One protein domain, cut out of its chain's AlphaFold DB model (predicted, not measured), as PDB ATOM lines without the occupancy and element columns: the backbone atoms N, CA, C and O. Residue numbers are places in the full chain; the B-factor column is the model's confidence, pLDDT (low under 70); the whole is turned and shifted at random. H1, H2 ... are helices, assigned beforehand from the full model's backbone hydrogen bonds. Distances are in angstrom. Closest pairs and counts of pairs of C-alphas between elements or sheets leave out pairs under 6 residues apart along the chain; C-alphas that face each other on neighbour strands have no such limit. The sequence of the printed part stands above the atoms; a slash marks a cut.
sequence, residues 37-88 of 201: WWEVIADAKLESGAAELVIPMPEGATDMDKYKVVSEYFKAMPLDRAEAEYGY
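AT A GLANCE: This is residues 37 to 88 of the 201 residues of an uncharacterized protein of Verrucomicrobiaceae bacterium (UniProt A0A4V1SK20). The longest helix, H3, forms the core with H1, which crosses it near the middle of both helices; the short H2 sits past the end of H1, beside H3. The link of residues 55 to 62 makes one end of the long axis, and H4 sits past the last residues of H3 at the other end. The printed part has 52 residues with four named helices, in the order H1, H2, H3, H4, and no named strand; the class is all helix, and 34 residues are in the named helices. The whole is compact, with a radius of gyration of the C-alphas of 10.9 A, but elongated in outline, spanning 33 by 19 by 17 A.

HOW THE PARTS SIT: Begin with H3, residues 63 to 75, and look from it to H1, residues 39 to 47. The two touch, and their closest C-alphas are those of Ala 42 and Val 70, 5.8 A apart. They run opposite ways at a steep tilt of 46 degrees. Next find H2, residues 51 to 54, which is close to H3 but not clearly touching it: the closest C-alphas, those of Ala 51 and Val 70, are 6.8 A apart. H1 and H2 touch only at the corner by their link, and only just, with 3 pairs of C-alphas within 8 A; the closest are those of Lys 45 and Ala 51, 4.8 A apart. Then go to H4, residues 79 to 86, which touches no helix. It is only just apart from H3, with the closest C-alphas 8.2 A apart, and only just apart from H1, at 8.3 A; H2 and H4 are apart. In H1, H3 and H4 you will find every pair of O i and N i+4 within hydrogen-bond range; H2 is too short for such a pair, and its one pair of O i and N i+3 is within range.

IN THESE COORDINATES: Find C-alpha 63 at (102.255, 254.626, 288.742); from there H3 runs 18.0 A to C-alpha 75 at (114.079, 268.042, 286.427). Go back to C-alpha 39 at (115.231, 260.673, 291.050), where H1 begins and runs 12.1 A to C-alpha 47. H2 follows from Ala 51 to Val 54, 5.6 A. H4 runs 10.1 A from Leu 79 to C-alpha 86 at (116.818, 269.739, 299.320).

THE WHOLE: Look for the two C-alphas farthest apart at Gly 60 and Tyr 88, 34.2 A from each other. The printed part has no cut. The links H1 to H2 and H3 to H4 are tight, with 3 residues each, and the link H2 to H3 is short, with 8. The mean pLDDT of the printed part is 87.2, and no printed residue is under 70.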
ATOM      1  N   TRP A  37     120.089 263.599 290.684       78.81
ATOM      2  CA  TRP A  37     119.724 264.362 291.893       78.81
ATOM      3  C   TRP A  37     118.209 264.381 292.172       78.81
ATOM      4  O   TRP A  37     117.791 264.390 293.330       78.81
ATOM      5  N   TRP A  38     117.396 264.377 291.114       83.81
ATOM      6  CA  TRP A  38     115.939 264.480 291.180       83.81
ATOM      7  C   TRP A  38     115.246 263.131 291.409       83.81
ATOM      8  O   TRP A  38     114.148 263.124 291.964       83.81
ATOM      9  N   GLU A  39     115.856 262.007 291.009       85.44
ATOM     10  CA  GLU A  39     115.231 260.673 291.050       85.44
ATOM     11  C   GLU A  39     114.860 260.283 292.476       85.44
ATOM     12  O   GLU A  39     113.701 260.014 292.781       85.44
ATOM     13  N   VAL A  40     115.822 260.385 293.392       79.56
ATOM     14  CA  VAL A  40     115.624 259.953 294.780       79.56
ATOM     15  C   VAL A  40     114.612 260.842 295.519       79.56
ATOM     16  O   VAL A  40     113.904 260.390 296.423       79.56
ATOM     17  N   ILE A  41     114.510 262.119 295.135       84.06
ATOM     18  CA  ILE A  41     113.498 263.036 295.673       84.06
ATOM     19  C   ILE A  41     112.120 262.688 295.098       84.06
ATOM     20  O   ILE A  41     111.142 262.646 295.847       84.06
ATOM     21  N   ALA A  42     112.038 262.424 293.791       88.12
ATOM     22  CA  ALA A  42     110.808 262.029 293.118       88.12
ATOM     23  C   ALA A  42     110.231 260.743 293.723       88.12
ATOM     24  O   ALA A  42     109.067 260.742 294.136       88.12
ATOM     25  N   ASP A  43     111.058 259.707 293.866       87.44
ATOM     26  CA  ASP A  43     110.681 258.425 294.466       87.44
ATOM     27  C   ASP A  43     110.164 258.614 295.888       87.44
ATOM     28  O   ASP A  43     109.037 258.241 296.206       87.44
ATOM     29  N   ALA A  44     110.917 259.324 296.727       86.06
ATOM     30  CA  ALA A  44     110.506 259.597 298.097       86.06
ATOM     31  C   ALA A  44     109.160 260.333 298.209       86.06
ATOM     32  O   ALA A  44     108.371 260.102 299.136       86.06
ATOM     33  N   LYS A  45     108.896 261.283 297.307       88.12
ATOM     34  CA  LYS A  45     107.638 262.042 297.294       88.12
ATOM     35  C   LYS A  45     106.475 261.191 296.792       88.12
ATOM     36  O   LYS A  45     105.365 261.370 297.291       88.12
ATOM     37  N   LEU A  46     106.717 260.280 295.855       88.94
ATOM     38  CA  LEU A  46     105.723 259.312 295.391       88.94
ATOM     39  C   LEU A  46     105.391 258.297 296.489       88.94
ATOM     40  O   LEU A  46     104.221 258.136 296.822       88.94
ATOM     41  N   GLU A  47     106.402 257.699 297.117       89.06
ATOM     42  CA  GLU A  47     106.241 256.713 298.195       89.06
ATOM     43  C   GLU A  47     105.479 257.274 299.401       89.06
ATOM     44  O   GLU A  47     104.652 256.592 300.003       89.06
ATOM     45  N   SER A  48     105.731 258.538 299.751       89.31
ATOM     46  CA  SER A  48     105.037 259.211 300.855       89.31
ATOM     47  C   SER A  48     103.653 259.757 300.487       89.31
ATOM     48  O   SER A  48     102.960 260.283 301.358       89.31
ATOM     49  N   GLY A  49     103.259 259.709 299.209       88.12
ATOM     50  CA  GLY A  49     102.068 260.388 298.684       88.12
ATOM     51  C   GLY A  49     102.174 261.920 298.672       88.12
ATOM     52  O   GLY A  49     101.247 262.607 298.245       88.12
ATOM     53  N   ALA A  50     103.304 262.487 299.105       87.31
ATOM     54  CA  ALA A  50     103.510 263.929 299.170       87.31
ATOM     55  C   ALA A  50     103.561 264.587 297.783       87.31
ATOM     56  O   ALA A  50     103.268 265.775 297.669       87.31
ATOM     57  N   ALA A  51     103.913 263.839 296.734       84.94
ATOM     58  CA  ALA A  51     103.899 264.337 295.360       84.94
ATOM     59  C   ALA A  51     102.503 264.824 294.936       84.94
ATOM     60  O   ALA A  51     102.384 265.883 294.324       84.94
ATOM     61  N   GLU A  52     101.448 264.101 295.321       85.62
ATOM     62  CA  GLU A  52     100.061 264.397 294.929       85.62
ATOM     63  C   GLU A  52      99.506 265.662 295.605       85.62
ATOM     64  O   GLU A  52      98.527 266.242 295.143       85.62
ATOM     65  N   LEU A  53     100.153 266.131 296.680       83.94
ATOM     66  CA  LEU A  53      99.784 267.366 297.378       83.94
ATOM     67  C   LEU A  53     100.288 268.626 296.668       83.94
ATOM     68  O   LEU A  53      99.762 269.713 296.901       83.94
ATOM     69  N   VAL A  54     101.336 268.493 295.854       80.31
ATOM     70  CA  VAL A  54     102.065 269.633 295.274       80.31
ATOM     71  C   VAL A  54     102.002 269.622 293.747       80.31
ATOM     72  O   VAL A  54     102.102 270.675 293.118       80.31
ATOM     73  N   ILE A  55     101.816 268.446 293.146       87.31
ATOM     74  CA  ILE A  55     101.828 268.241 291.702       87.31
ATOM     75  C   ILE A  55     100.482 267.622 291.293       87.31
ATOM     76  O   ILE A  55     100.170 266.510 291.723       87.31
ATOM     77  N   PRO A  56      99.665 268.316 290.477       88.81
ATOM     78  CA  PRO A  56      98.403 267.770 289.993       88.81
ATOM     79  C   PRO A  56      98.630 266.492 289.181       88.81
ATOM     80  O   PRO A  56      99.350 266.510 288.181       88.81
ATOM     81  N   MET A  57      97.995 265.396 289.596       89.69
ATOM     82  CA  MET A  57      98.076 264.119 288.889       89.69
ATOM     83  C   MET A  57      96.959 263.993 287.845       89.69
ATOM     84  O   MET A  57      95.838 264.447 288.097       89.69
ATOM     85  N   PRO A  58      97.218 263.357 286.690       88.25
ATOM     86  CA  PRO A  58      96.164 263.010 285.747       88.25
ATOM     87  C   PRO A  58      95.122 262.086 286.392       88.25
ATOM     88  O   PRO A  58      95.454 261.196 287.178       88.25
ATOM     89  N   GLU A  59      93.851 262.270 286.041       90.31
ATOM     90  CA  GLU A  59      92.791 261.368 286.488       90.31
ATOM     91  C   GLU A  59      93.028 259.959 285.923       90.31
ATOM     92  O   GLU A  59      93.299 259.793 284.733       90.31
ATOM     93  N   GLY A  60      92.967 258.939 286.784       91.12
ATOM     94  CA  GLY A  60      93.250 257.555 286.391       91.12
ATOM     95  C   GLY A  60      94.722 257.262 286.066       91.12
ATOM     96  O   GLY A  60      94.994 256.231 285.456       91.12
ATOM     97  N   ALA A  61      95.657 258.141 286.454       89.56
ATOM     98  CA  ALA A  61      97.091 257.952 286.237       89.56
ATOM     99  C   ALA A  61      97.601 256.624 286.818       89.56
ATOM    100  O   ALA A  61      97.358 256.305 287.986       89.56
ATOM    101  N   THR A  62      98.364 255.887 286.011       93.19
ATOM    102  CA  THR A  62      99.147 254.738 286.479       93.19
ATOM    103  C   THR A  62     100.360 255.202 287.290       93.19
ATOM    104  O   THR A  62     100.746 256.371 287.226       93.19
ATOM    105  N   ASP A  63     101.022 254.295 288.008       89.19
ATOM    106  CA  ASP A  63     102.255 254.626 288.742       89.19
ATOM    107  C   ASP A  63     103.355 255.172 287.814       89.19
ATOM    108  O   ASP A  63     104.065 256.111 288.168       89.19
ATOM    109  N   MET A  64     103.434 254.661 286.581       90.25
ATOM    110  CA  MET A  64     104.357 255.167 285.561       90.25
ATOM    111  C   MET A  64     104.017 256.592 285.115       90.25
ATOM    112  O   MET A  64     104.921 257.403 284.905       90.25
ATOM    113  N   ASP A  65     102.728 256.918 284.988       92.25
ATOM    114  CA  ASP A  65     102.291 258.277 284.654       92.25
ATOM    115  C   ASP A  65     102.630 259.247 285.789       92.25
ATOM    116  O   ASP A  65     103.164 260.330 285.536       92.25
ATOM    117  N   LYS A  66     102.392 258.836 287.043       91.19
ATOM    118  CA  LYS A  66     102.755 259.617 288.232       91.19
ATOM    119  C   LYS A  66     104.262 259.858 288.288       91.19
ATOM    120  O   LYS A  66     104.681 261.006 288.415       91.19
ATOM    121  N   TYR A  67     105.079 258.819 288.110       90.75
ATOM    122  CA  TYR A  67     106.537 258.953 288.089       90.75
ATOM    123  C   TYR A  67     107.015 259.915 287.002       90.75
ATOM    124  O   TYR A  67     107.831 260.801 287.258       90.75
ATOM    125  N   LYS A  68     106.462 259.809 285.791       91.81
ATOM    126  CA  LYS A  68     106.792 260.730 284.699       91.81
ATOM    127  C   LYS A  68     106.455 262.181 285.054       91.81
ATOM    128  O   LYS A  68     107.261 263.070 284.813       91.81
ATOM    129  N   VAL A  69     105.291 262.437 285.645       93.12
ATOM    130  CA  VAL A  69     104.884 263.799 286.027       93.12
ATOM    131  C   VAL A  69     105.786 264.365 287.129       93.12
ATOM    132  O   VAL A  69     106.233 265.509 287.037       93.12
ATOM    133  N   VAL A  70     106.103 263.562 288.145       91.44
ATOM    134  CA  VAL A  70     106.959 263.982 289.263       91.44
ATOM    135  C   VAL A  70     108.408 264.192 288.823       91.44
ATOM    136  O   VAL A  70     109.016 265.198 289.186       91.44
ATOM    137  N   SER A  71     108.954 263.292 288.006       89.44
ATOM    138  CA  SER A  71     110.320 263.410 287.485       89.44
ATOM    139  C   SER A  71     110.512 264.671 286.645       89.44
ATOM    140  O   SER A  71     111.462 265.413 286.873       89.44
ATOM    141  N   GLU A  72     109.591 264.973 285.727       91.25
ATOM    142  CA  GLU A  72     109.664 266.190 284.908       91.25
ATOM    143  C   GLU A  72     109.535 267.468 285.751       91.25
ATOM    144  O   GLU A  72     110.221 268.452 285.475       91.25
ATOM    145  N   TYR A  73     108.729 267.451 286.820       91.75
ATOM    146  CA  TYR A  73     108.655 268.570 287.764       91.75
ATOM    147  C   TYR A  73     110.008 268.850 288.431       91.75
ATOM    148  O   TYR A  73     110.459 269.997 288.440       91.75
ATOM    149  N   PHE A  74     110.666 267.822 288.979       88.38
ATOM    150  CA  PHE A  74     111.950 268.008 289.658       88.38
ATOM    151  C   PHE A  74     113.084 268.314 288.677       88.38
ATOM    152  O   PHE A  74     113.876 269.208 288.953       88.38
ATOM    153  N   LYS A  75     113.117 267.694 287.491       86.94
ATOM    154  CA  LYS A  75     114.079 268.042 286.427       86.94
ATOM    155  C   LYS A  75     113.989 269.503 285.991       86.94
ATOM    156  O   LYS A  75     115.005 270.105 285.661       86.94
ATOM    157  N   ALA A  76     112.781 270.068 285.968       89.00
ATOM    158  CA  ALA A  76     112.548 271.460 285.595       89.00
ATOM    159  C   ALA A  76     112.770 272.453 286.752       89.00
ATOM    160  O   ALA A  76     112.654 273.664 286.547       89.00
ATOM    161  N   MET A  77     113.055 271.974 287.968       87.94
ATOM    162  CA  MET A  77     113.260 272.835 289.129       87.94
ATOM    163  C   MET A  77     114.549 273.663 288.969       87.94
ATOM    164  O   MET A  77     115.609 273.092 288.711       87.94
ATOM    165  N   PRO A  78     114.490 274.996 289.161       87.88
ATOM    166  CA  PRO A  78     115.686 275.827 289.219       87.88
ATOM    167  C   PRO A  78     116.666 275.341 290.290       87.88
ATOM    168  O   PRO A  78     116.255 274.935 291.378       87.88
ATOM    169  N   LEU A  79     117.961 275.397 289.980       79.38
ATOM    170  CA  LEU A  79     119.012 274.872 290.848       79.38
ATOM    171  C   LEU A  79     119.015 275.532 292.235       79.38
ATOM    172  O   LEU A  79     119.016 274.840 293.244       79.38
ATOM    173  N   ASP A  80     118.949 276.857 292.288       84.56
ATOM    174  CA  ASP A  80     118.889 277.631 293.533       84.56
ATOM    175  C   ASP A  80     117.732 277.191 294.443       84.56
ATOM    176  O   ASP A  80     117.886 277.075 295.660       84.56
ATOM    177  N   ARG A  81     116.580 276.877 293.846       87.94
ATOM    178  CA  ARG A  81     115.433 276.319 294.560       87.94
ATOM    179  C   ARG A  81     115.692 274.890 295.040       87.94
ATOM    180  O   ARG A  81     115.358 274.581 296.182       87.94
ATOM    181  N   ALA A  82     116.274 274.034 294.201       84.38
ATOM    182  CA  ALA A  82     116.604 272.659 294.576       84.38
ATOM    183  C   ALA A  82     117.593 272.617 295.751       84.38
ATOM    184  O   ALA A  82     117.387 271.870 296.705       84.38
ATOM    185  N   GLU A  83     118.616 273.473 295.735       82.06
ATOM    186  CA  GLU A  83     119.566 273.605 296.841       82.06
ATOM    187  C   GLU A  83     118.903 274.165 298.109       82.06
ATOM    188  O   GLU A  83     119.174 273.685 299.206       82.06
ATOM    189  N   ALA A  84     118.001 275.141 297.988       86.25
ATOM    190  CA  ALA A  84     117.300 275.697 299.144       86.25
ATOM    191  C   ALA A  84     116.343 274.690 299.809       86.25
ATOM    192  O   ALA A  84     116.250 274.650 301.036       86.25
ATOM    193  N   GLU A  85     115.625 273.886 299.018       86.81
ATOM    194  CA  GLU A  85     114.643 272.919 299.527       86.81
ATOM    195  C   GLU A  85     115.276 271.580 299.943       86.81
ATOM    196  O   GLU A  85     114.854 270.989 300.939       86.81
ATOM    197  N   TYR A  86     116.277 271.101 299.199       84.31
ATOM    198  CA  TYR A  86     116.818 269.739 299.320       84.31
ATOM    199  C   TYR A  86     118.336 269.696 299.519       84.31
ATOM    200  O   TYR A  86     118.900 268.613 299.638       84.31
ATOM    201  N   GLY A  87     119.005 270.850 299.634       80.94
ATOM    202  CA  GLY A  87     120.466 270.980 299.717       80.94
ATOM    203  C   GLY A  87     121.155 270.127 300.789       80.94
ATOM    204  O   GLY A  87     122.332 269.783 300.663       80.94
ATOM    205  N   TYR A  88     120.407 269.785 301.839       77.69
ATOM    206  CA  TYR A  88     120.835 268.982 302.985       77.69
ATOM    207  C   TYR A  88     120.064 267.659 303.112       77.69
ATOM    208  O   TYR A  88     120.215 266.942 304.101       77.69
TER     209      TYR A  88